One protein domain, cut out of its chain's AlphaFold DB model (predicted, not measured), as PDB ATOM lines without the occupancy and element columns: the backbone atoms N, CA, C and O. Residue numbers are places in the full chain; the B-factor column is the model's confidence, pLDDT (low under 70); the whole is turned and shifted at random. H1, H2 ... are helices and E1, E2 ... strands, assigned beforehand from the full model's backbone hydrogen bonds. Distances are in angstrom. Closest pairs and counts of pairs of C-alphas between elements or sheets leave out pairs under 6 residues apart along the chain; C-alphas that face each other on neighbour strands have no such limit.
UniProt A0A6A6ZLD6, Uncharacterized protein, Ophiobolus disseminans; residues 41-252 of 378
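Overview. This is residues 41 to 252 of the 378 residues of an uncharacterized protein of Ophiobolus disseminans (UniProt A0A6A6ZLD6). What shape? Long loops, with little regular structure, wind about two small sheets, E1 E5 E2, mixed, and E3 E4 E6 E7, antiparallel; H1 and H3 pack on both. What builds it? The 212 printed residues, 78 in four named helices and seven strands, mixed in class, are compact, with radius of gyration of the C-alphas 16.9 A, spans 52, 39 and 30 A.

Arrangement. Which strands pair? E1, residues 41 to 46, is parallel to E5, residues 184 to 189; N 44 and O 186 are 2.8 A apart. Which helices touch? H1, residues 52 to 65, touches H3, residues 143 to 158, with 52 to 55 alone, C-alphas 54 and 146 closest at 6.1 A. In both, every O i to N i+4 pair is within hydrogen-bond range.

Along the chain. Where does E1 begin? C-alpha 41 is at (133.835, 96.550, 113.329). Where does H3 end? C-alpha 158 is at (136.549, 104.604, 119.964).

Size, cuts and confidence. Any cut? The printed part has no cut. Low confidence? Residues 103 to 111 have pLDDT under 70.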
ATOM      1  N   CYS A  41     133.277  96.360 111.996       97.62
ATOM      2  CA  CYS A  41     133.835  96.550 113.329       97.62
ATOM      3  C   CYS A  41     133.342  95.544 114.373       97.62
ATOM      4  O   CYS A  41     133.717  95.673 115.544       97.62
ATOM      5  N   GLY A  42     132.554  94.547 113.969       98.06
ATOM      6  CA  GLY A  42     132.011  93.533 114.861       98.06
ATOM      7  C   GLY A  42     130.775  94.041 115.598       98.06
ATOM      8  O   GLY A  42     129.970  94.784 115.033       98.06
ATOM      9  N   THR A  43     130.605  93.632 116.852       98.44
ATOM     10  CA  THR A  43     129.335  93.766 117.573       98.44
ATOM     11  C   THR A  43     129.423  94.733 118.752       98.44
ATOM     12  O   THR A  43     130.237  94.582 119.665       98.44
ATOM     13  N   TRP A  44     128.518  95.710 118.775       98.19
ATOM     14  CA  TRP A  44     128.254  96.549 119.939       98.19
ATOM     15  C   TRP A  44     127.241  95.848 120.860       98.19
ATOM     16  O   TRP A  44     126.049  95.825 120.559       98.19
ATOM     17  N   ARG A  45     127.720  95.253 121.964       96.56
ATOM     18  CA  ARG A  45     126.897  94.534 122.959       96.56
ATOM     19  C   ARG A  45     126.404  95.471 124.073       96.56
ATOM     20  O   ARG A  45     127.127  95.741 125.029       96.56
ATOM     21  N   MET A  46     125.191  96.002 123.954       96.19
ATOM     22  CA  MET A  46     124.618  96.961 124.907       96.19
ATOM     23  C   MET A  46     124.312  96.318 126.270       96.19
ATOM     24  O   MET A  46     123.600  95.319 126.352       96.19
ATOM     25  N   LYS A  47     124.805  96.931 127.355       95.19
ATOM     26  CA  LYS A  47     124.417  96.629 128.744       95.19
ATOM     27  C   LYS A  47     123.192  97.458 129.118       95.19
ATOM     28  O   LYS A  47     123.221  98.684 128.970       95.19
ATOM     29  N   CYS A  48     122.161  96.820 129.655       94.31
ATOM     30  CA  CYS A  48     120.842  97.420 129.835       94.31
ATOM     31  C   CYS A  48     120.535  97.842 131.277       94.31
ATOM     32  O   CYS A  48     119.685  98.702 131.472       94.31
ATOM     33  N   LYS A  49     121.253  97.333 132.288       90.94
ATOM     34  CA  LYS A  49     121.036  97.638 133.719       90.94
ATOM     35  C   LYS A  49     120.865  99.126 134.051       90.94
ATOM     36  O   LYS A  49     120.052  99.473 134.900       90.94
ATOM     37  N   ASN A  50     121.628  99.984 133.378       89.94
ATOM     38  CA  ASN A  50     121.597 101.440 133.545       89.94
ATOM     39  C   ASN A  50     121.120 102.152 132.260       89.94
ATOM     40  O   ASN A  50     121.517 103.289 132.020       89.94
ATOM     41  N   ALA A  51     120.406 101.456 131.371       93.38
ATOM     42  CA  ALA A  51     120.014 101.915 130.035       93.38
ATOM     43  C   ALA A  51     118.804 101.122 129.489       93.38
ATOM     44  O   ALA A  51     118.751 100.820 128.298       93.38
ATOM     45  N   ALA A  52     117.858 100.728 130.345       92.00
ATOM     46  CA  ALA A  52     116.785  99.801 129.997       92.00
ATOM     47  C   ALA A  52     115.821 100.414 128.969       92.00
ATOM     48  O   ALA A  52     115.476  99.757 127.989       92.00
ATOM     49  N   GLY A  53     115.471 101.695 129.114       91.31
ATOM     50  CA  GLY A  53     114.692 102.446 128.124       91.31
ATOM     51  C   GLY A  53     115.366 102.516 126.747       91.31
ATOM     52  O   GLY A  53     114.714 102.271 125.734       91.31
ATOM     53  N   ALA A  54     116.679 102.775 126.704       95.38
ATOM     54  CA  ALA A  54     117.453 102.831 125.457       95.38
ATOM     55  C   ALA A  54     117.626 101.439 124.819       95.38
ATOM     56  O   ALA A  54     117.515 101.291 123.603       95.38
ATOM     57  N   CYS A  55     117.844 100.398 125.633       95.94
ATOM     58  CA  CYS A  55     117.819  99.014 125.165       95.94
ATOM     59  C   CYS A  55     116.452  98.660 124.575       95.94
ATOM     60  O   CYS A  55     116.406  98.207 123.440       95.94
ATOM     61  N   ASN A  56     115.341  98.920 125.275       94.56
ATOM     62  CA  ASN A  56     113.997  98.664 124.747       94.56
ATOM     63  C   ASN A  56     113.759  99.349 123.403       94.56
ATOM     64  O   ASN A  56     113.271  98.697 122.487       94.56
ATOM     65  N   ASN A  57     114.155 100.615 123.256       96.12
ATOM     66  CA  ASN A  57     113.976 101.345 122.005       96.12
ATOM     67  C   ASN A  57     114.787 100.735 120.844       96.12
ATOM     68  O   ASN A  57     114.261 100.515 119.750       96.12
ATOM     69  N   ALA A  58     116.050 100.380 121.098       97.81
ATOM     70  CA  ALA A  58     116.911  99.711 120.125       97.81
ATOM     71  C   ALA A  58     116.420  98.297 119.764       97.81
ATOM     72  O   ALA A  58     116.366  97.931 118.588       97.81
ATOM     73  N   CYS A  59     116.017  97.516 120.766       97.12
ATOM     74  CA  CYS A  59     115.482  96.170 120.607       97.12
ATOM     75  C   CYS A  59     114.140  96.168 119.867       97.12
ATOM     76  O   CYS A  59     113.953  95.336 118.982       97.12
ATOM     77  N   TYR A  60     113.234  97.107 120.164       96.25
ATOM     78  CA  TYR A  60     111.969  97.273 119.442       96.25
ATOM     79  C   TYR A  60     112.223  97.589 117.969       96.25
ATOM     80  O   TYR A  60     111.717  96.887 117.092       96.25
ATOM     81  N   TYR A  61     113.082  98.575 117.684       97.50
ATOM     82  CA  TYR A  61     113.431  98.902 116.304       97.50
ATOM     83  C   TYR A  61     114.018  97.694 115.567       97.50
ATOM     84  O   TYR A  61     113.553  97.360 114.485       97.50
ATOM     85  N   ILE A  62     115.006  97.003 116.142       97.81
ATOM     86  CA  ILE A  62     115.648  95.858 115.482       97.81
ATOM     87  C   ILE A  62     114.652  94.706 115.285       97.81
ATOM     88  O   ILE A  62     114.495  94.222 114.163       97.81
ATOM     89  N   ASN A  63     113.971  94.265 116.346       96.44
ATOM     90  CA  ASN A  63     113.183  93.031 116.331       96.44
ATOM     91  C   ASN A  63     111.797  93.182 115.692       96.44
ATOM     92  O   ASN A  63     111.313  92.209 115.110       96.44
ATOM     93  N   CYS A  64     111.177  94.361 115.791       94.88
ATOM     94  CA  CYS A  64     109.781  94.586 115.406       94.88
ATOM     95  C   CYS A  64     109.609  95.480 114.170       94.88
ATOM     96  O   CYS A  64     108.668  95.268 113.411       94.88
ATOM     97  N   ILE A  65     110.518  96.434 113.930       94.81
ATOM     98  CA  ILE A  65     110.425  97.385 112.806       94.81
ATOM     99  C   ILE A  65     111.359  96.993 111.649       94.81
ATOM    100  O   ILE A  65     110.934  96.834 110.508       94.81
ATOM    101  N   ASN A  66     112.643  96.777 111.935       95.31
ATOM    102  CA  ASN A  66     113.715  96.593 110.952       95.31
ATOM    103  C   ASN A  66     113.893  95.125 110.506       95.31
ATOM    104  O   ASN A  66     114.973  94.735 110.067       95.31
ATOM    105  N   GLY A  67     112.871  94.278 110.673       93.00
ATOM    106  CA  GLY A  67     112.889  92.880 110.221       93.00
ATOM    107  C   GLY A  67     114.016  92.017 110.811       93.00
ATOM    108  O   GLY A  67     114.547  91.157 110.112       93.00
ATOM    109  N   LYS A  68     114.410  92.256 112.071       94.94
ATOM    110  CA  LYS A  68     115.571  91.646 112.759       94.94
ATOM    111  C   LYS A  68     116.944  92.018 112.176       94.94
ATOM    112  O   LYS A  68     117.953  91.448 112.588       94.94
ATOM    113  N   ASN A  69     117.031  93.001 111.276       96.88
ATOM    114  CA  ASN A  69     118.314  93.551 110.844       96.88
ATOM    115  C   ASN A  69     118.938  94.398 111.969       96.88
ATOM    116  O   ASN A  69     118.420  95.453 112.341       96.88
ATOM    117  N   ASN A  70     120.078  93.943 112.482       97.56
ATOM    118  CA  ASN A  70     120.859  94.613 113.519       97.56
ATOM    119  C   ASN A  70     122.158  95.257 112.995       97.56
ATOM    120  O   ASN A  70     122.981  95.682 113.808       97.56
ATOM    121  N   LYS A  71     122.372  95.308 111.670       98.25
ATOM    122  CA  LYS A  71     123.577  95.887 111.061       98.25
ATOM    123  C   LYS A  71     123.380  97.344 110.656       98.25
ATOM    124  O   LYS A  71     122.437  97.692 109.948       98.25
ATOM    125  N   PHE A  72     124.335  98.180 111.056       98.19
ATOM    126  CA  PHE A  72     124.355  99.623 110.816       98.19
ATOM    127  C   PHE A  72     125.745 100.080 110.346       98.19
ATOM    128  O   PHE A  72     126.719  99.328 110.410       98.19
ATOM    129  N   ALA A  73     125.838 101.322 109.867       97.50
ATOM    130  CA  ALA A  73     127.096 101.975 109.505       97.50
ATOM    131  C   ALA A  73     127.280 103.258 110.323       97.50
ATOM    132  O   ALA A  73     126.306 103.956 110.612       97.50
ATOM    133  N   TRP A  74     128.517 103.581 110.695       96.25
ATOM    134  CA  TRP A  74     128.858 104.811 111.411       96.25
ATOM    135  C   TRP A  74     129.297 105.920 110.448       96.25
ATOM    136  O   TRP A  74     129.968 105.665 109.448       96.25
ATOM    137  N   GLY A  75     128.966 107.171 110.774       93.31
ATOM    138  CA  GLY A  75     129.429 108.346 110.033       93.31
ATOM    139  C   GLY A  75     128.294 109.258 109.556       93.31
ATOM    140  O   GLY A  75     127.167 109.147 110.037       93.31
ATOM    141  N   PRO A  76     128.590 110.198 108.640       91.25
ATOM    142  CA  PRO A  76     127.649 111.236 108.239       91.25
ATOM    143  C   PRO A  76     126.507 110.698 107.365       91.25
ATOM    144  O   PRO A  76     126.716 109.949 106.406       91.25
ATOM    145  N   SER A  77     125.298 111.160 107.673       93.44
ATOM    146  CA  SER A  77     124.113 111.057 106.819       93.44
ATOM    147  C   SER A  77     124.076 112.175 105.761       93.44
ATOM    148  O   SER A  77     124.733 113.200 105.933       93.44
ATOM    149  N   PRO A  78     123.261 112.037 104.695       90.38
ATOM    150  CA  PRO A  78     122.952 113.126 103.761       90.38
ATOM    151  C   PRO A  78     122.045 114.220 104.363       90.38
ATOM    152  O   PRO A  78     121.726 115.190 103.681       90.38
ATOM    153  N   VAL A  79     121.596 114.052 105.611       90.25
ATOM    154  CA  VAL A  79     120.707 114.955 106.355       90.25
ATOM    155  C   VAL A  79     121.127 115.022 107.825       90.25
ATOM    156  O   VAL A  79     121.832 114.133 108.305       90.25
ATOM    157  N   ASP A  80     120.640 116.023 108.562       91.06
ATOM    158  CA  ASP A  80     120.715 116.025 110.026       91.06
ATOM    159  C   ASP A  80     119.792 114.929 110.595       91.06
ATOM    160  O   ASP A  80     118.567 114.979 110.449       91.06
ATOM    161  N   ASN A  81     120.367 113.909 111.240       92.12
ATOM    162  CA  ASN A  81     119.574 112.800 111.762       92.12
ATOM    163  C   ASN A  81     118.727 113.182 112.984       92.12
ATOM    164  O   ASN A  81     117.736 112.492 113.196       92.12
ATOM    165  N   ARG A  82     119.070 114.230 113.752       88.69
ATOM    166  CA  ARG A  82     118.292 114.713 114.911       88.69
ATOM    167  C   ARG A  82     117.013 115.434 114.503       88.69
ATOM    168  O   ARG A  82     116.001 115.342 115.197       88.69
ATOM    169  N   VAL A  83     117.065 116.150 113.382       91.31
ATOM    170  CA  VAL A  83     115.890 116.796 112.779       91.31
ATOM    171  C   VAL A  83     115.015 115.741 112.105       91.31
ATOM    172  O   VAL A  83     113.817 115.675 112.358       91.31
ATOM    173  N   HIS A  84     115.619 114.851 111.310       94.44
ATOM    174  CA  HIS A  84     114.887 113.803 110.596       94.44
ATOM    175  C   HIS A  84     114.479 112.593 111.463       94.44
ATOM    176  O   HIS A  84     113.733 111.751 110.970       94.44
ATOM    177  N   SER A  85     114.913 112.492 112.729       92.75
ATOM    178  CA  SER A  85     114.316 111.588 113.731       92.75
ATOM    179  C   SER A  85     113.103 112.207 114.427       92.75
ATOM    180  O   SER A  85     112.311 111.491 115.026       92.75
ATOM    181  N   GLY A  86     112.956 113.534 114.376       90.69
ATOM    182  CA  GLY A  86     111.946 114.265 115.132       90.69
ATOM    183  C   GLY A  86     112.265 114.442 116.622       90.69
ATOM    184  O   GLY A  86     111.453 115.049 117.318       90.69
ATOM    185  N   CYS A  87     113.414 113.972 117.130       90.50
ATOM    186  CA  CYS A  87     113.785 114.194 118.533       90.50
ATOM    187  C   CYS A  87     114.215 115.642 118.819       90.50
ATOM    188  O   CYS A  87     113.881 116.169 119.884       90.50
ATOM    189  N   THR A  88     114.930 116.297 117.895       89.00
ATOM    190  CA  THR A  88     115.300 117.716 118.029       89.00
ATOM    191  C   THR A  88     114.319 118.600 117.275       89.00
ATOM    192  O   THR A  88     114.191 118.545 116.051       89.00
ATOM    193  N   THR A  89     113.646 119.455 118.037       86.44
ATOM    194  CA  THR A  89     112.578 120.331 117.556       86.44
ATOM    195  C   THR A  89     112.800 121.773 118.006       86.44
ATOM    196  O   THR A  89     113.710 122.062 118.788       86.44
ATOM    197  N   THR A  90     111.935 122.695 117.581       83.19
ATOM    198  CA  THR A  90     111.897 124.078 118.094       83.19
ATOM    199  C   THR A  90     111.705 124.175 119.616       83.19
ATOM    200  O   THR A  90     112.063 125.193 120.202       83.19
ATOM    201  N   ALA A  91     111.233 123.113 120.280       76.56
ATOM    202  CA  ALA A  91     111.157 123.000 121.741       76.56
ATOM    203  C   ALA A  91     112.429 122.391 122.388       76.56
ATOM    204  O   ALA A  91     112.402 121.946 123.534       76.56
ATOM    205  N   SER A  92     113.554 122.343 121.663       78.38
ATOM    206  CA  SER A  92     114.813 121.631 121.978       78.38
ATOM    207  C   SER A  92     114.715 120.099 122.030       78.38
ATOM    208  O   SER A  92     115.592 119.414 121.507       78.38
ATOM    209  N   SER A  93     113.675 119.547 122.658       84.69
ATOM    210  CA  SER A  93     113.404 118.107 122.738       84.69
ATOM    211  C   SER A  93     111.903 117.863 122.812       84.69
ATOM    212  O   SER A  93     111.213 118.496 123.615       84.69
ATOM    213  N   LEU A  94     111.411 116.915 122.013       87.25
ATOM    214  CA  LEU A  94     110.004 116.503 121.993       87.25
ATOM    215  C   LEU A  94     109.465 116.194 123.403       87.25
ATOM    216  O   LEU A  94     108.465 116.764 123.832       87.25
ATOM    217  N   CYS A  95     110.197 115.379 124.167       87.38
ATOM    218  CA  CYS A  95     109.832 114.894 125.506       87.38
ATOM    219  C   CYS A  95     109.817 115.975 126.610       87.38
ATOM    220  O   CYS A  95     109.736 115.651 127.794       87.38
ATOM    221  N   LYS A  96     109.913 117.261 126.243       81.31
ATOM    222  CA  LYS A  96     109.800 118.427 127.139       81.31
ATOM    223  C   LYS A  96     108.550 119.279 126.857       81.31
ATOM    224  O   LYS A  96     108.334 120.257 127.563       81.31
ATOM    225  N   SER A  97     107.723 118.896 125.876       81.00
ATOM    226  CA  SER A  97     106.433 119.535 125.564       81.00
ATOM    227  C   SER A  97     105.261 118.543 125.677       81.00
ATOM    228  O   SER A  97     105.399 117.399 125.230       81.00
ATOM    229  N   PRO A  98     104.094 118.932 126.233       81.62
ATOM    230  CA  PRO A  98     102.899 118.087 126.227       81.62
ATOM    231  C   PRO A  98     102.390 117.851 124.795       81.62
ATOM    232  O   PRO A  98     102.386 118.802 124.009       81.62
ATOM    233  N   PRO A  99     101.918 116.638 124.444       82.94
ATOM    234  CA  PRO A  99     101.665 115.498 125.335       82.94
ATOM    235  C   PRO A  99     102.898 114.642 125.688       82.94
ATOM    236  O   PRO A  99     102.858 113.881 126.648       82.94
ATOM    237  N   PHE A 100     104.002 114.748 124.952       85.12
ATOM    238  CA  PHE A 100     105.151 113.830 125.049       85.12
ATOM    239  C   PHE A 100     105.932 113.928 126.370       85.12
ATOM    240  O   PHE A 100     106.552 112.963 126.802       85.12
ATOM    241  N   SER A 101     105.891 115.083 127.038       76.50
ATOM    242  CA  SER A 101     106.454 115.286 128.383       76.50
ATOM    243  C   SER A 101     105.525 114.877 129.528       76.50
ATOM    244  O   SER A 101     105.870 115.074 130.701       76.50
ATOM    245  N   MET A 102     104.318 114.397 129.221       73.06
ATOM    246  CA  MET A 102     103.459 113.802 130.233       73.06
ATOM    247  C   MET A 102     104.067 112.456 130.622       73.06
ATOM    248  O   MET A 102     104.466 111.651 129.786       73.06
ATOM    249  N   ARG A 103     104.178 112.226 131.927       58.94
ATOM    250  CA  ARG A 103     104.828 111.057 132.527       58.94
ATOM    251  C   ARG A 103     103.944 109.796 132.464       58.94
ATOM    252  O   ARG A 103     104.227 108.811 133.127       58.94
ATOM    253  N   SER A 104     102.920 109.802 131.602       56.00
ATOM    254  CA  SER A 104     102.296 108.593 131.046       56.00
ATOM    255  C   SER A 104     103.338 107.628 130.487       56.00
ATOM    256  O   SER A 104     103.128 106.422 130.512       56.00
ATOM    257  N   TRP A 105     104.468 108.168 130.015       54.72
ATOM    258  CA  TRP A 105     105.519 107.417 129.341       54.72
ATOM    259  C   TRP A 105     106.676 106.923 130.245       54.72
ATOM    260  O   TRP A 105     107.669 106.420 129.727       54.72
ATOM    261  N   ASP A 106     106.574 107.037 131.577       48.38
ATOM    262  CA  ASP A 106     107.520 106.411 132.521       48.38
ATOM    263  C   ASP A 106     106.843 106.069 133.860       48.38
ATOM    264  O   ASP A 106     106.350 106.950 134.564       48.38
ATOM    265  N   GLN A 107     106.864 104.787 134.238       48.22
ATOM    266  CA  GLN A 107     106.319 104.295 135.510       48.22
ATOM    267  C   GLN A 107     107.215 104.611 136.727       48.22
ATOM    268  O   GLN A 107     106.835 104.318 137.862       48.22
ATOM    269  N   SER A 108     108.408 105.189 136.538       51.19
ATOM    270  CA  SER A 108     109.303 105.533 137.644       51.19
ATOM    271  C   SER A 108     108.771 106.716 138.466       51.19
ATOM    272  O   SER A 108     108.462 107.788 137.943       51.19
ATOM    273  N   ASN A 109     108.682 106.544 139.792       48.97
ATOM    274  CA  ASN A 109     108.141 107.561 140.711       48.97
ATOM    275  C   ASN A 109     109.056 108.787 140.912       48.97
ATOM    276  O   ASN A 109     108.599 109.816 141.414       48.97
ATOM    277  N   ASP A 110     110.300 108.753 140.433       57.56
ATOM    278  CA  ASP A 110     111.226 109.885 140.525       57.56
ATOM    279  C   ASP A 110     110.977 110.912 139.410       57.56
ATOM    280  O   ASP A 110     111.001 110.573 138.228       57.56
ATOM    281  N   ALA A 111     110.793 112.189 139.760       59.53
ATOM    282  CA  ALA A 111     110.594 113.279 138.796       59.53
ATOM    283  C   ALA A 111     111.913 113.677 138.095       59.53
ATOM    284  O   ALA A 111     112.489 114.737 138.342       59.53
ATOM    285  N   LYS A 112     112.430 112.788 137.242       70.12
ATOM    286  CA  LYS A 112     113.698 112.956 136.517       70.12
ATOM    287  C   LYS A 112     113.466 113.588 135.132       70.12
ATOM    288  O   LYS A 112     112.463 113.282 134.490       70.12
ATOM    289  N   PRO A 113     114.386 114.432 134.624       75.00
ATOM    290  CA  PRO A 113     114.283 114.961 133.267       75.00
ATOM    291  C   PRO A 113     114.301 113.845 132.217       75.00
ATOM    292  O   PRO A 113     115.191 112.990 132.229       75.00
ATOM    293  N   MET A 114     113.354 113.904 131.284       83.19
ATOM    294  CA  MET A 114     113.277 113.001 130.136       83.19
ATOM    295  C   MET A 114     113.948 113.635 128.914       83.19
ATOM    296  O   MET A 114     113.817 114.838 128.669       83.19
ATOM    297  N   ASP A 115     114.649 112.816 128.137       88.69
ATOM    298  CA  ASP A 115     115.150 113.165 126.809       88.69
ATOM    299  C   ASP A 115     114.585 112.181 125.776       88.69
ATOM    300  O   ASP A 115     114.238 111.043 126.094       88.69
ATOM    301  N   CYS A 116     114.489 112.637 124.528       92.50
ATOM    302  CA  CYS A 116     114.085 111.802 123.405       92.50
ATOM    303  C   CYS A 116     115.257 110.891 123.010       92.50
ATOM    304  O   CYS A 116     116.339 111.377 122.658       92.50
ATOM    305  N   ASP A 117     115.059 109.581 123.127       94.69
ATOM    306  CA  ASP A 117     115.956 108.571 122.577       94.69
ATOM    307  C   ASP A 117     115.481 108.142 121.189       94.69
ATOM    308  O   ASP A 117     114.282 108.081 120.916       94.69
ATOM    309  N   GLU A 118     116.436 107.861 120.309       96.31
ATOM    310  CA  GLU A 118     116.202 107.574 118.898       96.31
ATOM    311  C   GLU A 118     117.040 106.362 118.479       96.31
ATOM    312  O   GLU A 118     118.259 106.322 118.672       96.31
ATOM    313  N   PHE A 119     116.399 105.376 117.858       97.69
ATOM    314  CA  PHE A 119     117.101 104.254 117.258       97.69
ATOM    315  C   PHE A 119     116.579 104.007 115.837       97.69
ATOM    316  O   PHE A 119     115.375 103.822 115.678       97.69
ATOM    317  N   PRO A 120     117.427 104.023 114.790       97.38
ATOM    318  CA  PRO A 120     118.886 104.152 114.821       97.38
ATOM    319  C   PRO A 120     119.362 105.534 115.300       97.38
ATOM    320  O   PRO A 120     118.719 106.547 115.030       97.38
ATOM    321  N   MET A 121     120.494 105.579 116.007       96.38
ATOM    322  CA  MET A 121     121.003 106.801 116.650       96.38
ATOM    323  C   MET A 121     121.487 107.836 115.620       96.38
ATOM    324  O   MET A 121     122.002 107.455 114.566       96.38
ATOM    325  N   ASN A 122     121.468 109.139 115.938       94.56
ATOM    326  CA  ASN A 122     122.005 110.193 115.057       94.56
ATOM    327  C   ASN A 122     123.465 109.988 114.602       94.56
ATOM    328  O   ASN A 122     123.851 110.500 113.555       94.56
ATOM    329  N   ALA A 123     124.280 109.234 115.346       94.88
ATOM    330  CA  ALA A 123     125.656 108.915 114.951       94.88
ATOM    331  C   ALA A 123     125.767 107.832 113.852       94.88
ATOM    332  O   ALA A 123     126.876 107.528 113.404       94.88
ATOM    333  N   PHE A 124     124.654 107.203 113.467       97.06
ATOM    334  CA  PHE A 124     124.608 106.150 112.457       97.06
ATOM    335  C   PHE A 124     124.197 106.756 111.110       97.06
ATOM    336  O   PHE A 124     123.432 107.721 111.050       97.06
ATOM    337  N   LYS A 125     124.657 106.156 110.014       95.75
ATOM    338  CA  LYS A 125     124.287 106.560 108.659       95.75
ATOM    339  C   LYS A 125     122.858 106.111 108.353       95.75
ATOM    340  O   LYS A 125     122.547 104.924 108.408       95.75
ATOM    341  N   GLN A 126     121.998 107.066 108.021       95.25
ATOM    342  CA  GLN A 126     120.568 106.877 107.772       95.25
ATOM    343  C   GLN A 126     120.163 107.620 106.496       95.25
ATOM    344  O   GLN A 126     120.860 108.528 106.045       95.25
ATOM    345  N   GLN A 127     119.023 107.262 105.908       93.81
ATOM    346  CA  GLN A 127     118.466 108.015 104.781       93.81
ATOM    347  C   GLN A 127     117.721 109.274 105.255       93.81
ATOM    348  O   GLN A 127     117.460 109.456 106.450       93.81
ATOM    349  N   ALA A 128     117.365 110.146 104.311       94.00
ATOM    350  CA  ALA A 128     116.383 111.197 104.558       94.00
ATOM    351  C   ALA A 128     115.035 110.580 104.972       94.00
ATOM    352  O   ALA A 128     114.645 109.531 104.455       94.00
ATOM    353  N   TYR A 129     114.341 111.232 105.905       95.06
ATOM    354  CA  TYR A 129     112.983 110.851 106.300       95.06
ATOM    355  C   TYR A 129     111.992 110.960 105.128       95.06
ATOM    356  O   TYR A 129     112.172 111.792 104.237       95.06
ATOM    357  N   LYS A 130     110.948 110.125 105.151       94.44
ATOM    358  CA  LYS A 130     109.813 110.143 104.221       94.44
ATOM    359  C   LYS A 130     108.527 109.896 105.009       94.44
ATOM    360  O   LYS A 130     108.516 108.999 105.853       94.44
ATOM    361  N   ASP A 131     107.469 110.645 104.710       91.81
ATOM    362  CA  ASP A 131     106.162 110.469 105.351       91.81
ATOM    363  C   ASP A 131     105.663 109.021 105.229       91.81
ATOM    364  O   ASP A 131     105.843 108.374 104.193       91.81
ATOM    365  N   GLY A 132     105.069 108.503 106.308       85.50
ATOM    366  CA  GLY A 132     104.595 107.119 106.376       85.50
ATOM    367  C   GLY A 132     105.700 106.050 106.410       85.50
ATOM    368  O   GLY A 132     105.434 104.912 106.024       85.50
ATOM    369  N   THR A 133     106.931 106.377 106.838       90.75
ATOM    370  CA  THR A 133     108.020 105.388 106.979       90.75
ATOM    371  C   THR A 133     108.672 105.395 108.362       90.75
ATOM    372  O   THR A 133     109.088 106.433 108.874       90.75
ATOM    373  N   HIS A 134     108.843 104.205 108.942       91.69
ATOM    374  CA  HIS A 134     109.503 103.980 110.234       91.69
ATOM    375  C   HIS A 134     111.025 104.147 110.161       91.69
ATOM    376  O   HIS A 134     111.786 103.188 110.279       91.69
ATOM    377  N   ARG A 135     111.490 105.380 109.961       94.31
ATOM    378  CA  ARG A 135     112.924 105.706 109.916       94.31
ATOM    379  C   ARG A 135     113.628 105.464 111.254       94.31
ATOM    380  O   ARG A 135     114.777 105.027 111.280       94.31
ATOM    381  N   ASN A 136     112.952 105.803 112.349       96.62
ATOM    382  CA  ASN A 136     113.455 105.713 113.710       96.62
ATOM    383  C   ASN A 136     112.317 105.253 114.623       96.62
ATOM    384  O   ASN A 136     111.192 105.737 114.502       96.62
ATOM    385  N   SER A 137     112.641 104.377 115.565       95.81
ATOM    386  CA  SER A 137     111.873 104.189 116.787       95.81
ATOM    387  C   SER A 137     112.301 105.242 117.806       95.81
ATOM    388  O   SER A 137     113.499 105.506 117.978       95.81
ATOM    389  N   LEU A 138     111.326 105.847 118.473       94.75
ATOM    390  CA  LEU A 138     111.503 106.906 119.454       94.75
ATOM    391  C   LEU A 138     110.909 106.458 120.793       94.75
ATOM    392  O   LEU A 138     109.837 105.852 120.840       94.75
ATOM    393  N   ARG A 139     111.593 106.794 121.889       91.75
ATOM    394  CA  ARG A 139     111.085 106.610 123.255       91.75
ATOM    395  C   ARG A 139     111.470 107.830 124.083       91.75
ATOM    396  O   ARG A 139     112.621 108.271 124.051       91.75
ATOM    397  N   CYS A 140     110.534 108.378 124.851       89.06
ATOM    398  CA  CYS A 140     110.892 109.315 125.912       89.06
ATOM    399  C   CYS A 140     111.466 108.502 127.073       89.06
ATOM    400  O   CYS A 140     110.765 107.663 127.630       89.06
ATOM    401  N   ILE A 141     112.739 108.719 127.418       87.81
ATOM    402  CA  ILE A 141     113.427 107.952 128.469       87.81
ATOM    403  C   ILE A 141     114.209 108.854 129.411       87.81
ATOM    404  O   ILE A 141     114.443 110.038 129.145       87.81
ATOM    405  N   ASN A 142     114.672 108.261 130.507       86.00
ATOM    406  CA  ASN A 142     115.455 108.963 131.494       86.00
ATOM    407  C   ASN A 142     116.758 109.520 130.902       86.00
ATOM    408  O   ASN A 142     117.502 108.808 130.223       86.00
ATOM    409  N   ASN A 143     117.103 110.767 131.235       87.88
ATOM    410  CA  ASN A 143     118.368 111.376 130.815       87.88
ATOM    411  C   ASN A 143     119.592 110.514 131.211       87.88
ATOM    412  O   ASN A 143     120.540 110.378 130.436       87.88
ATOM    413  N   GLY A 144     119.547 109.860 132.380       89.56
ATOM    414  CA  GLY A 144     120.600 108.938 132.821       89.56
ATOM    415  C   GLY A 144     120.768 107.716 131.910       89.56
ATOM    416  O   GLY A 144     121.895 107.337 131.595       89.56
ATOM    417  N   GLU A 145     119.665 107.143 131.428       91.25
ATOM    418  CA  GLU A 145     119.668 105.985 130.527       91.25
ATOM    419  C   GLU A 145     120.121 106.355 129.114       91.25
ATOM    420  O   GLU A 145     120.957 105.661 128.536       91.25
ATOM    421  N   ASN A 146     119.636 107.483 128.586       92.94
ATOM    422  CA  ASN A 146     120.033 108.011 127.279       92.94
ATOM    423  C   ASN A 146     121.551 108.298 127.247       92.94
ATOM    424  O   ASN A 146     122.275 107.805 126.377       92.94
ATOM    425  N   ARG A 147     122.087 108.973 128.281       93.88
ATOM    426  CA  ARG A 147     123.544 109.172 128.437       93.88
ATOM    427  C   ARG A 147     124.312 107.865 128.596       93.88
ATOM    428  O   ARG A 147     125.434 107.770 128.103       93.88
ATOM    429  N   SER A 148     123.745 106.871 129.274       94.88
ATOM    430  CA  SER A 148     124.367 105.558 129.451       94.88
ATOM    431  C   SER A 148     124.479 104.802 128.121       94.88
ATOM    432  O   SER A 148     125.573 104.355 127.770       94.88
ATOM    433  N   GLY A 149     123.406 104.749 127.324       95.69
ATOM    434  CA  GLY A 149     123.421 104.196 125.962       95.69
ATOM    435  C   GLY A 149     124.398 104.936 125.038       95.69
ATOM    436  O   GLY A 149     125.282 104.321 124.440       95.69
ATOM    437  N   GLY A 150     124.329 106.272 125.004       96.44
ATOM    438  CA  GLY A 150     125.245 107.117 124.228       96.44
ATOM    439  C   GLY A 150     126.719 106.974 124.630       96.44
ATOM    440  O   GLY A 150     127.600 106.926 123.769       96.44
ATOM    441  N   SER A 151     127.004 106.846 125.930       97.44
ATOM    442  CA  SER A 151     128.355 106.591 126.445       97.44
ATOM    443  C   SER A 151     128.874 105.219 126.017       97.44
ATOM    444  O   SER A 151     130.019 105.114 125.574       97.44
ATOM    445  N   GLN A 152     128.034 104.180 126.078       97.62
ATOM    446  CA  GLN A 152     128.389 102.841 125.609       97.62
ATOM    447  C   GLN A 152     128.696 102.827 124.105       97.62
ATOM    448  O   GLN A 152     129.731 102.285 123.717       97.62
ATOM    449  N   PHE A 153     127.884 103.484 123.267       97.88
ATOM    450  CA  PHE A 153     128.196 103.597 121.836       97.88
ATOM    451  C   PHE A 153     129.508 104.353 121.604       97.88
ATOM    452  O   PHE A 153     130.357 103.910 120.835       97.88
ATOM    453  N   GLY A 154     129.724 105.467 122.312       97.75
ATOM    454  CA  GLY A 154     130.966 106.235 122.219       97.75
ATOM    455  C   GLY A 154     132.213 105.447 122.646       97.75
ATOM    456  O   GLY A 154     133.295 105.680 122.108       97.75
ATOM    457  N   GLN A 155     132.084 104.509 123.586       97.88
ATOM    458  CA  GLN A 155     133.173 103.615 123.989       97.88
ATOM    459  C   GLN A 155     133.463 102.552 122.921       97.88
ATOM    460  O   GLN A 155     134.623 102.400 122.535       97.88
ATOM    461  N   PHE A 156     132.427 101.904 122.370       98.31
ATOM    462  CA  PHE A 156     132.569 101.004 121.220       98.31
ATOM    463  C   PHE A 156     133.205 101.719 120.023       98.31
ATOM    464  O   PHE A 156     134.233 101.271 119.524       98.31
ATOM    465  N   GLN A 157     132.663 102.869 119.609       97.69
ATOM    466  CA  GLN A 157     133.119 103.637 118.446       97.69
ATOM    467  C   GLN A 157     134.611 104.000 118.521       97.69
ATOM    468  O   GLN A 157     135.295 103.965 117.495       97.69
ATOM    469  N   ARG A 158     135.129 104.294 119.723       97.56
ATOM    470  CA  ARG A 158     136.549 104.604 119.964       97.56
ATOM    471  C   ARG A 158     137.437 103.373 120.209       97.56
ATOM    472  O   ARG A 158     138.654 103.512 120.133       97.56
ATOM    473  N   GLY A 159     136.866 102.199 120.491       96.94
ATOM    474  CA  GLY A 159     137.611 100.998 120.891       96.94
ATOM    475  C   GLY A 159     138.193 101.087 122.308       96.94
ATOM    476  O   GLY A 159     139.346 100.719 122.525       96.94
ATOM    477  N   ILE A 160     137.423 101.636 123.255       97.06
ATOM    478  CA  ILE A 160     137.832 101.852 124.655       97.06
ATOM    479  C   ILE A 160     136.814 101.253 125.641       97.06
ATOM    480  O   ILE A 160     135.764 100.750 125.239       97.06
ATOM    481  N   GLY A 161     137.104 101.336 126.944       96.00
ATOM    482  CA  GLY A 161     136.217 100.814 127.989       96.00
ATOM    483  C   GLY A 161     136.092  99.297 127.878       96.00
ATOM    484  O   GLY A 161     137.105  98.610 127.770       96.00
ATOM    485  N   ASP A 162     134.866  98.778 127.836       95.75
ATOM    486  CA  ASP A 162     134.633  97.339 127.648       95.75
ATOM    487  C   ASP A 162     135.071  96.821 126.264       95.75
ATOM    488  O   ASP A 162     135.298  95.624 126.124       95.75
ATOM    489  N   TRP A 163     135.233  97.697 125.263       96.81
ATOM    490  CA  TRP A 163     135.600  97.347 123.879       96.81
ATOM    491  C   TRP A 163     137.068  97.625 123.525       96.81
ATOM    492  O   TRP A 163     137.434  97.634 122.347       96.81
ATOM    493  N   LYS A 164     137.926  97.852 124.528       96.44
ATOM    494  CA  LYS A 164     139.385  97.741 124.353       96.44
ATOM    495  C   LYS A 164     139.777  96.253 124.205       96.44
ATOM    496  O   LYS A 164     139.005  95.409 124.654       96.44
ATOM    497  N   PRO A 165     140.944  95.890 123.637       95.25
ATOM    498  CA  PRO A 165     141.267  94.491 123.304       95.25
ATOM    499  C   PRO A 165     141.218  93.493 124.474       95.25
ATOM    500  O   PRO A 165     140.856  92.337 124.275       95.25
ATOM    501  N   ASP A 166     141.550  93.936 125.689       95.50
ATOM    502  CA  ASP A 166     141.475  93.171 126.942       95.50
ATOM    503  C   ASP A 166     140.238  93.528 127.804       95.50
ATOM    504  O   ASP A 166     140.154  93.165 128.974       95.50
ATOM    505  N   GLY A 167     139.278  94.271 127.244       95.38
ATOM    506  CA  GLY A 167     137.990  94.579 127.865       95.38
ATOM    507  C   GLY A 167     136.963  93.453 127.699       95.38
ATOM    508  O   GLY A 167     137.142  92.536 126.895       95.38
ATOM    509  N   LYS A 168     135.851  93.537 128.445       94.69
ATOM    510  CA  LYS A 168     134.801  92.500 128.497       94.69
ATOM    511  C   LYS A 168     134.257  92.093 127.119       94.69
ATOM    512  O   LYS A 168     134.019  90.912 126.889       94.69
ATOM    513  N   PHE A 169     134.100  93.061 126.220       96.19
ATOM    514  CA  PHE A 169     133.610  92.896 124.848       96.19
ATOM    515  C   PHE A 169     134.722  93.151 123.812       96.19
ATOM    516  O   PHE A 169     134.459  93.399 122.635       96.19
ATOM    517  N   GLY A 170     135.994  93.092 124.230       95.75
ATOM    518  CA  GLY A 170     137.156  93.305 123.364       95.75
ATOM    519  C   GLY A 170     137.277  92.281 122.233       95.75
ATOM    520  O   GLY A 170     137.801  92.602 121.172       95.75
ATOM    521  N   LYS A 171     136.737  91.072 122.435       96.12
ATOM    522  CA  LYS A 171     136.648  90.013 121.414       96.12
ATOM    523  C   LYS A 171     135.519  90.239 120.405       96.12
ATOM    524  O   LYS A 171     135.620  89.759 119.281       96.12
ATOM    525  N   ASP A 172     134.477  90.972 120.794       96.69
ATOM    526  CA  ASP A 172     133.328  91.271 119.933       96.69
ATOM    527  C   ASP A 172     133.646  92.390 118.930       96.69
ATOM    528  O   ASP A 172     132.973  92.516 117.907       96.69
ATOM    529  N   ARG A 173     134.684  93.199 119.198       96.69
ATOM    530  CA  ARG A 173     135.139  94.295 118.337       96.69
ATOM    531  C   ARG A 173     136.365  93.906 117.506       96.69
ATOM    532  O   ARG A 173     137.444  93.662 118.033       96.69
ATOM    533  N   THR A 174     136.240  93.987 116.186       96.19
ATOM    534  CA  THR A 174     137.331  93.728 115.223       96.19
ATOM    535  C   THR A 174     138.152  94.981 114.880       96.19
ATOM    536  O   THR A 174     139.335  94.885 114.544       96.19
ATOM    537  N   CYS A 175     137.544  96.172 114.952       93.62
ATOM    538  CA  CYS A 175     138.169  97.424 114.522       93.62
ATOM    539  C   CYS A 175     139.249  97.932 115.487       93.62
ATOM    540  O   CYS A 175     138.967  98.312 116.627       93.62
ATOM    541  N   LYS A 176     140.480  98.040 114.976       90.19
ATOM    542  CA  LYS A 176     141.623  98.622 115.692       90.19
ATOM    543  C   LYS A 176     141.474 100.145 115.795       90.19
ATOM    544  O   LYS A 176     141.508 100.844 114.784       90.19
ATOM    545  N   GLY A 177     141.338 100.648 117.022       91.19
ATOM    546  CA  GLY A 177     141.130 102.071 117.305       91.19
ATOM    547  C   GLY A 177     139.733 102.566 116.913       91.19
ATOM    548  O   GLY A 177     138.763 101.803 116.900       91.19
ATOM    549  N   ALA A 178     139.626 103.859 116.602       95.44
ATOM    550  CA  ALA A 178     138.354 104.499 116.279       95.44
ATOM    551  C   ALA A 178     137.796 104.092 114.898       95.44
ATOM    552  O   ALA A 178     138.539 103.886 113.928       95.44
ATOM    553  N   MET A 179     136.466 104.021 114.802       96.44
ATOM    554  CA  MET A 179     135.754 103.807 113.535       96.44
ATOM    555  C   MET A 179     136.057 104.934 112.535       96.44
ATOM    556  O   MET A 179     136.293 106.079 112.915       96.44
ATOM    557  N   GLY A 180     136.116 104.593 111.250       94.75
ATOM    558  CA  GLY A 180     136.173 105.518 110.119       94.75
ATOM    559  C   GLY A 180     134.794 105.670 109.471       94.75
ATOM    560  O   GLY A 180     133.970 104.775 109.630       94.75
ATOM    561  N   PRO A 181     134.513 106.779 108.765       93.88
ATOM    562  CA  PRO A 181     133.231 106.953 108.090       93.88
ATOM    563  C   PRO A 181     132.919 105.781 107.154       93.88
ATOM    564  O   PRO A 181     133.811 105.295 106.462       93.88
ATOM    565  N   ASP A 182     131.653 105.374 107.138       95.19
ATOM    566  CA  ASP A 182     131.108 104.190 106.464       95.19
ATOM    567  C   ASP A 182     131.455 102.825 107.108       95.19
ATOM    568  O   ASP A 182     130.861 101.831 106.693       95.19
ATOM    569  N   ASP A 183     132.313 102.743 108.144       97.50
ATOM    570  CA  ASP A 183     132.578 101.488 108.885       97.50
ATOM    571  C   ASP A 183     131.277 100.892 109.457       97.50
ATOM    572  O   ASP A 183     130.478 101.588 110.095       97.50
ATOM    573  N   THR A 184     131.074  99.589 109.255       98.31
ATOM    574  CA  THR A 184     129.859  98.871 109.663       98.31
ATOM    575  C   THR A 184     130.013  98.196 111.022       98.31
ATOM    576  O   THR A 184     131.116  98.040 111.539       98.31
ATOM    577  N   PHE A 185     128.894  97.828 111.640       98.62
ATOM    578  CA  PHE A 185     128.848  97.076 112.894       98.62
ATOM    579  C   PHE A 185     127.484  96.399 113.061       98.62
ATOM    580  O   PHE A 185     126.502  96.786 112.426       98.62
ATOM    581  N   SER A 186     127.427  95.402 113.939       98.62
ATOM    582  CA  SER A 186     126.193  94.758 114.402       98.62
ATOM    583  C   SER A 186     125.844  95.249 115.812       98.62
ATOM    584  O   SER A 186     126.737  95.645 116.562       98.62
ATOM    585  N   VAL A 187     124.570  95.205 116.200       98.38
ATOM    586  CA  VAL A 187     124.112  95.534 117.564       98.38
ATOM    587  C   VAL A 187     123.523  94.298 118.236       98.38
ATOM    588  O   VAL A 187     122.793  93.531 117.610       98.38
ATOM    589  N   ASP A 188     123.869  94.094 119.502       96.94
ATOM    590  CA  ASP A 188     123.420  92.979 120.340       96.94
ATOM    591  C   ASP A 188     123.239  93.454 121.793       96.94
ATOM    592  O   ASP A 188     123.639  94.566 122.141       96.94
ATOM    593  N   PHE A 189     122.642  92.627 122.652       95.69
ATOM    594  CA  PHE A 189     122.215  93.005 123.998       95.69
ATOM    595  C   PHE A 189     122.652  91.972 125.043       95.69
ATOM    596  O   PHE A 189     122.598  90.763 124.824       95.69
ATOM    597  N   VAL A 190     123.079  92.449 126.212       93.25
ATOM    598  CA  VAL A 190     123.560  91.600 127.314       93.25
ATOM    599  C   VAL A 190     122.364  91.098 128.132       93.25
ATOM    600  O   VAL A 190     122.033  91.632 129.186       93.25
ATOM    601  N   ILE A 191     121.680  90.084 127.593       86.75
ATOM    602  CA  ILE A 191     120.452  89.476 128.150       86.75
ATOM    603  C   ILE A 191     120.698  88.153 128.896       86.75
ATOM    604  O   ILE A 191     119.777  87.499 129.374       86.75
ATOM    605  N   ASP A 192     121.953  87.750 129.046       83.31
ATOM    606  CA  ASP A 192     122.392  86.634 129.895       83.31
ATOM    607  C   ASP A 192     122.372  86.984 131.400       83.31
ATOM    608  O   ASP A 192     122.378  86.082 132.237       83.31
ATOM    609  N   GLY A 193     122.264  88.272 131.741       78.69
ATOM    610  CA  GLY A 193     122.311  88.793 133.110       78.69
ATOM    611  C   GLY A 193     123.709  89.234 133.551       78.69
ATOM    612  O   GLY A 193     123.865  89.745 134.661       78.69
ATOM    613  N   ASP A 194     124.717  89.125 132.679       83.81
ATOM    614  CA  ASP A 194     126.093  89.534 132.966       83.81
ATOM    615  C   ASP A 194     126.265  91.068 133.018       83.81
ATOM    616  O   ASP A 194     127.341  91.568 133.361       83.81
ATOM    617  N   ASP A 195     125.237  91.849 132.673       84.88
ATOM    618  CA  ASP A 195     125.173  93.288 132.953       84.88
ATOM    619  C   ASP A 195     124.685  93.606 134.381       84.88
ATOM    620  O   ASP A 195     124.804  94.743 134.843       84.88
ATOM    621  N   GLY A 196     124.178  92.595 135.091       83.19
ATOM    622  CA  GLY A 196     123.637  92.677 136.437       83.19
ATOM    623  C   GLY A 196     122.131  92.946 136.521       83.19
ATOM    624  O   GLY A 196     121.690  93.349 137.603       83.19
ATOM    625  N   ILE A 197     121.349  92.765 135.448       86.88
ATOM    626  CA  ILE A 197     119.902  92.517 135.552       86.88
ATOM    627  C   ILE A 197     119.678  91.020 135.816       86.88
ATOM    628  O   ILE A 197     120.057  90.170 135.015       86.88
ATOM    629  N   GLU A 198     119.013  90.678 136.921       87.56
ATOM    630  CA  GLU A 198     118.578  89.299 137.188       87.56
ATOM    631  C   GLU A 198     117.633  88.797 136.086       87.56
ATOM    632  O   GLU A 198     116.659  89.476 135.762       87.56
ATOM    633  N   LYS A 199     117.839  87.574 135.571       85.38
ATOM    634  CA  LYS A 199     117.010  86.984 134.495       85.38
ATOM    635  C   LYS A 199     115.500  87.071 134.750       85.38
ATOM    636  O   LYS A 199     114.737  87.340 133.829       85.38
ATOM    637  N   ALA A 200     115.074  86.911 136.004       86.50
ATOM    638  CA  ALA A 200     113.672  87.031 136.404       86.50
ATOM    639  C   ALA A 200     113.065  88.426 136.137       86.50
ATOM    640  O   ALA A 200     111.881  88.514 135.842       86.50
ATOM    641  N   LYS A 201     113.871  89.496 136.195       87.56
ATOM    642  CA  LYS A 201     113.452  90.901 136.026       87.56
ATOM    643  C   LYS A 201     113.584  91.406 134.585       87.56
ATOM    644  O   LYS A 201     113.091  92.481 134.260       87.56
ATOM    645  N   GLN A 202     114.244  90.654 133.699       86.94
ATOM    646  CA  GLN A 202     114.471  91.071 132.308       86.94
ATOM    647  C   GLN A 202     113.177  91.171 131.491       86.94
ATOM    648  O   GLN A 202     113.093  92.021 130.611       86.94
ATOM    649  N   ARG A 203     112.165  90.342 131.782       87.06
ATOM    650  CA  ARG A 203     110.860  90.413 131.100       87.06
ATOM    651  C   ARG A 203     110.137  91.732 131.364       87.06
ATOM    652  O   ARG A 203     109.475  92.226 130.461       87.06
ATOM    653  N   ASP A 204     110.297  92.290 132.558       85.12
ATOM    654  CA  ASP A 204     109.613  93.518 132.963       85.12
ATOM    655  C   ASP A 204     110.435  94.762 132.585       85.12
ATOM    656  O   ASP A 204     109.880  95.787 132.204       85.12
ATOM    657  N   LEU A 205     111.771  94.666 132.651       87.00
ATOM    658  CA  LEU A 205     112.685  95.782 132.378       87.00
ATOM    659  C   LEU A 205     113.080  95.932 130.904       87.00
ATOM    660  O   LEU A 205     113.267  97.058 130.451       87.00
ATOM    661  N   ILE A 206     113.249  94.836 130.158       91.44
ATOM    662  CA  ILE A 206     113.700  94.836 128.752       91.44
ATOM    663  C   ILE A 206     112.939  93.821 127.864       91.44
ATOM    664  O   ILE A 206     113.572  93.021 127.164       91.44
ATOM    665  N   PRO A 207     111.586  93.825 127.856       91.50
ATOM    666  CA  PRO A 207     110.768  92.835 127.144       91.50
ATOM    667  C   PRO A 207     111.144  92.656 125.668       91.50
ATOM    668  O   PRO A 207     111.192  91.523 125.184       91.50
ATOM    669  N   TYR A 208     111.453  93.743 124.953       94.44
ATOM    670  CA  TYR A 208     111.762  93.688 123.520       94.44
ATOM    671  C   TYR A 208     113.121  93.066 123.190       94.44
ATOM    672  O   TYR A 208     113.352  92.673 122.046       94.44
ATOM    673  N   CYS A 209     114.028  92.994 124.166       94.19
ATOM    674  CA  CYS A 209     115.365  92.432 123.991       94.19
ATOM    675  C   CYS A 209     115.403  90.911 124.176       94.19
ATOM    676  O   CYS A 209     116.412  90.283 123.861       94.19
ATOM    677  N   LEU A 210     114.327  90.307 124.690       92.00
ATOM    678  CA  LEU A 210     114.244  88.861 124.873       92.00
ATOM    679  C   LEU A 210     114.059  88.122 123.531       92.00
ATOM    680  O   LEU A 210     113.517  88.692 122.582       92.00
ATOM    681  N   PRO A 211     114.462  86.840 123.426       89.69
ATOM    682  CA  PRO A 211     114.277  86.060 122.206       89.69
ATOM    683  C   PRO A 211     112.795  85.919 121.838       89.69
ATOM    684  O   PRO A 211     111.997  85.457 122.649       89.69
ATOM    685  N   ASN A 212     112.455  86.263 120.591       89.25
ATOM    686  CA  ASN A 212     111.078  86.324 120.074       89.25
ATOM    687  C   ASN A 212     110.162  87.207 120.951       89.25
ATOM    688  O   ASN A 212     109.235  86.696 121.584       89.25
ATOM    689  N   PRO A 213     110.421  88.528 121.002       92.44
ATOM    690  CA  PRO A 213     109.636  89.442 121.817       92.44
ATOM    691  C   PRO A 213     108.209  89.565 121.274       92.44
ATOM    692  O   PRO A 213     107.961  89.387 120.079       92.44
ATOM    693  N   ASN A 214     107.270  89.938 122.144       89.94
ATOM    694  CA  ASN A 214     105.983  90.436 121.677       89.94
ATOM    695  C   ASN A 214     106.202  91.818 121.040       89.94
ATOM    696  O   ASN A 214     106.724  92.713 121.698       89.94
ATOM    697  N   CYS A 215     105.810  91.975 119.777       90.56
ATOM    698  CA  CYS A 215     105.923  93.239 119.044       90.56
ATOM    699  C   CYS A 215     104.664  94.118 119.129       90.56
ATOM    700  O   CYS A 215     104.625  95.180 118.508       90.56
ATOM    701  N   ALA A 216     103.656  93.715 119.913       86.50
ATOM    702  CA  ALA A 216     102.648  94.653 120.391       86.50
ATOM    703  C   ALA A 216     103.347  95.790 121.152       86.50
ATOM    704  O   ALA A 216     104.162  95.539 122.039       86.50
ATOM    705  N   ASN A 217     103.043  97.025 120.763       82.88
ATOM    706  CA  ASN A 217     103.641  98.226 121.327       82.88
ATOM    707  C   ASN A 217     103.245  98.368 122.815       82.88
ATOM    708  O   ASN A 217     102.090  98.142 123.169       82.88
ATOM    709  N   ASP A 218     104.195  98.738 123.675       78.81
ATOM    710  CA  ASP A 218     104.047  98.979 125.120       78.81
ATOM    711  C   ASP A 218     103.546 100.404 125.433       78.81
ATOM    712  O   ASP A 218     103.534 100.824 126.584       78.81
ATOM    713  N   GLY A 219     103.111 101.147 124.409       78.19
ATOM    714  CA  GLY A 219     102.597 102.519 124.454       78.19
ATOM    715  C   GLY A 219     103.727 103.543 124.448       78.19
ATOM    716  O   GLY A 219     103.648 104.577 123.792       78.19
ATOM    717  N   PHE A 220     104.815 103.211 125.135       82.25
ATOM    718  CA  PHE A 220     106.021 104.016 125.274       82.25
ATOM    719  C   PHE A 220     106.796 104.225 123.957       82.25
ATOM    720  O   PHE A 220     107.562 105.188 123.860       82.25
ATOM    721  N   GLN A 221     106.621 103.346 122.962       88.00
ATOM    722  CA  GLN A 221     107.276 103.432 121.654       88.00
ATOM    723  C   GLN A 221     106.426 104.222 120.655       88.00
ATOM    724  O   GLN A 221     105.264 103.897 120.414       88.00
ATOM    725  N   PHE A 222     107.027 105.205 119.995       92.38
ATOM    726  CA  PHE A 222     106.389 105.954 118.913       92.38
ATOM    727  C   PHE A 222     107.383 106.235 117.780       92.38
ATOM    728  O   PHE A 222     108.591 106.046 117.922       92.38
ATOM    729  N   HIS A 223     106.889 106.692 116.637       94.12
ATOM    730  CA  HIS A 223     107.705 107.125 115.502       94.12
ATOM    731  C   HIS A 223     107.189 108.466 114.969       94.12
ATOM    732  O   HIS A 223     106.045 108.843 115.220       94.12
ATOM    733  N   MET A 224     108.020 109.212 114.240       95.06
ATOM    734  CA  MET A 224     107.557 110.397 113.512       95.06
ATOM    735  C   MET A 224     106.775 109.941 112.271       95.06
ATOM    736  O   MET A 224     107.314 109.187 111.465       95.06
ATOM    737  N   SER A 225     105.519 110.371 112.141       95.06
ATOM    738  CA  SER A 225     104.597 110.012 111.049       95.06
ATOM    739  C   SER A 225     104.539 111.081 109.948       95.06
ATOM    740  O   SER A 225     104.281 110.759 108.783       95.06
ATOM    741  N   LYS A 226     104.880 112.336 110.282       95.50
ATOM    742  CA  LYS A 226     105.092 113.445 109.337       95.50
ATOM    743  C   LYS A 226     106.120 114.446 109.871       95.50
ATOM    744  O   LYS A 226     106.078 114.802 111.048       95.50
ATOM    745  N   LEU A 227     106.990 114.945 108.994       94.44
ATOM    746  CA  LEU A 227     107.994 115.972 109.306       94.44
ATOM    747  C   LEU A 227     107.578 117.329 108.720       94.44
ATOM    748  O   LEU A 227     107.338 117.430 107.521       94.44
ATOM    749  N   ASP A 228     107.569 118.378 109.543       92.75
ATOM    750  CA  ASP A 228     107.589 119.769 109.084       92.75
ATOM    751  C   ASP A 228     108.821 120.496 109.641       92.75
ATOM    752  O   ASP A 228     109.218 120.308 110.792       92.75
ATOM    753  N   ILE A 229     109.449 121.330 108.816       87.38
ATOM    754  CA  ILE A 229     110.724 121.972 109.149       87.38
ATOM    755  C   ILE A 229     110.501 123.474 109.333       87.38
ATOM    756  O   ILE A 229     109.964 124.163 108.467       87.38
ATOM    757  N   SER A 230     110.930 123.994 110.482       84.06
ATOM    758  CA  SER A 230     110.887 125.422 110.788       84.06
ATOM    759  C   SER A 230     111.841 126.230 109.900       84.06
ATOM    760  O   SER A 230     112.826 125.719 109.369       84.06
ATOM    761  N   GLU A 231     111.635 127.547 109.836       81.31
ATOM    762  CA  GLU A 231     112.593 128.486 109.225       81.31
ATOM    763  C   GLU A 231     113.998 128.387 109.862       81.31
ATOM    764  O   GLU A 231     115.012 128.594 109.199       81.31
ATOM    765  N   THR A 232     114.066 127.976 111.135       79.88
ATOM    766  CA  THR A 232     115.307 127.688 111.877       79.88
ATOM    767  C   THR A 232     115.914 126.305 111.590       79.88
ATOM    768  O   THR A 232     116.892 125.931 112.232       79.88
ATOM    769  N   LYS A 233     115.376 125.556 110.615       84.31
ATOM    770  CA  LYS A 233     115.818 124.217 110.174       84.31
ATOM    771  C   LYS A 233     115.733 123.106 111.233       84.31
ATOM    772  O   LYS A 233     116.423 122.100 111.115       84.31
ATOM    773  N   ALA A 234     114.872 123.263 112.237       85.25
ATOM    774  CA  ALA A 234     114.541 122.223 113.214       85.25
ATOM    775  C   ALA A 234     113.165 121.604 112.904       85.25
ATOM    776  O   ALA A 234     112.376 122.198 112.173       85.25
ATOM    777  N   GLY A 235     112.842 120.440 113.482       88.06
ATOM    778  CA  GLY A 235     111.470 119.915 113.416       88.06
ATOM    779  C   GLY A 235     110.501 120.862 114.134       88.06
ATOM    780  O   GLY A 235     110.823 121.349 115.225       88.06
ATOM    781  N   ARG A 236     109.337 121.170 113.552       91.81
ATOM    782  CA  ARG A 236     108.403 122.106 114.196       91.81
ATOM    783  C   ARG A 236     107.705 121.440 115.383       91.81
ATOM    784  O   ARG A 236     107.182 120.334 115.282       91.81
ATOM    785  N   MET A 237     107.718 122.127 116.521       90.81
ATOM    786  CA  MET A 237     107.034 121.747 117.755       90.81
ATOM    787  C   MET A 237     106.606 123.004 118.508       90.81
ATOM    788  O   MET A 237     107.446 123.801 118.942       90.81
ATOM    789  N   SER A 238     105.300 123.165 118.657       89.88
ATOM    790  CA  SER A 238     104.654 124.190 119.459       89.88
ATOM    791  C   SER A 238     104.519 123.702 120.906       89.88
ATOM    792  O   SER A 238     104.469 122.503 121.174       89.88
ATOM    793  N   ASN A 239     104.433 124.632 121.859       86.50
ATOM    794  CA  ASN A 239     104.028 124.322 123.229       86.50
ATOM    795  C   ASN A 239     102.873 125.262 123.630       86.50
ATOM    796  O   ASN A 239     103.108 126.468 123.755       86.50
ATOM    797  N   PRO A 240     101.632 124.764 123.795       86.44
ATOM    798  CA  PRO A 240     101.193 123.373 123.609       86.44
ATOM    799  C   PRO A 240     101.343 122.878 122.164       86.44
ATOM    800  O   PRO A 240     101.406 123.686 121.237       86.44
ATOM    801  N   TYR A 241     101.358 121.558 121.984       90.44
ATOM    802  CA  TYR A 241     101.443 120.900 120.678       90.44
ATOM    803  C   TYR A 241     100.285 121.276 119.737       90.44
ATOM    804  O   TYR A 241      99.125 121.353 120.154       90.44
ATOM    805  N   ASN A 242     100.596 121.494 118.456       91.81
ATOM    806  CA  ASN A 242      99.654 121.826 117.393       91.81
ATOM    807  C   ASN A 242      99.718 120.789 116.261       91.81
ATOM    808  O   ASN A 242     100.466 120.943 115.294       91.81
ATOM    809  N   TYR A 243      98.848 119.780 116.339       91.12
ATOM    810  CA  TYR A 243      98.759 118.676 115.376       91.12
ATOM    811  C   TYR A 243      98.494 119.109 113.912       91.12
ATOM    812  O   TYR A 243      98.691 118.329 112.987       91.12
ATOM    813  N   LYS A 244      98.066 120.354 113.655       90.19
ATOM    814  CA  LYS A 244      97.880 120.874 112.287       90.19
ATOM    815  C   LYS A 244      99.145 121.478 111.670       90.19
ATOM    816  O   LYS A 244      99.150 121.731 110.465       90.19
ATOM    817  N   ARG A 245     100.169 121.797 112.472       90.69
ATOM    818  CA  ARG A 245     101.326 122.621 112.058       90.69
ATOM    819  C   ARG A 245     102.685 122.046 112.448       90.69
ATOM    820  O   ARG A 245     103.664 122.359 111.784       90.69
ATOM    821  N   ASP A 246     102.742 121.267 113.516       93.31
ATOM    822  CA  ASP A 246     103.969 120.661 114.024       93.31
ATOM    823  C   ASP A 246     104.304 119.348 113.285       93.31
ATOM    824  O   ASP A 246     103.545 118.883 112.428       93.31
ATOM    825  N   ASN A 247     105.432 118.725 113.637       94.12
ATOM    826  CA  ASN A 247     105.702 117.317 113.332       94.12
ATOM    827  C   ASN A 247     104.586 116.419 113.885       94.12
ATOM    828  O   ASN A 247     104.148 116.628 115.013       94.12
ATOM    829  N   HIS A 248     104.187 115.385 113.142       94.81
ATOM    830  CA  HIS A 248     103.254 114.368 113.632       94.81
ATOM    831  C   HIS A 248     104.038 113.160 114.163       94.81
ATOM    832  O   HIS A 248     105.097 112.813 113.629       94.81
ATOM    833  N   TYR A 249     103.501 112.499 115.187       94.00
ATOM    834  CA  TYR A 249     104.088 111.311 115.800       94.00
ATOM    835  C   TYR A 249     102.991 110.288 116.077       94.00
ATOM    836  O   TYR A 249     101.930 110.668 116.568       94.00
ATOM    837  N   ALA A 250     103.247 109.009 115.814       91.81
ATOM    838  CA  ALA A 250     102.261 107.939 115.924       91.81
ATOM    839  C   ALA A 250     102.762 106.761 116.770       91.81
ATOM    840  O   ALA A 250     103.960 106.477 116.825       91.81
ATOM    841  N   VAL A 251     101.818 106.065 117.409       87.88
ATOM    842  CA  VAL A 251     102.045 104.794 118.115       87.88
ATOM    843  C   VAL A 251     101.610 103.647 117.205       87.88
ATOM    844  O   VAL A 251     100.521 103.672 116.618       87.88
ATOM    845  N   ASP A 252     102.462 102.632 117.085       80.94
ATOM    846  CA  ASP A 252     102.265 101.525 116.151       80.94
ATOM    847  C   ASP A 252     101.002 100.711 116.449       80.94
ATOM    848  O   ASP A 252     100.781 100.238 117.563       80.94
TER     849      ASP A 252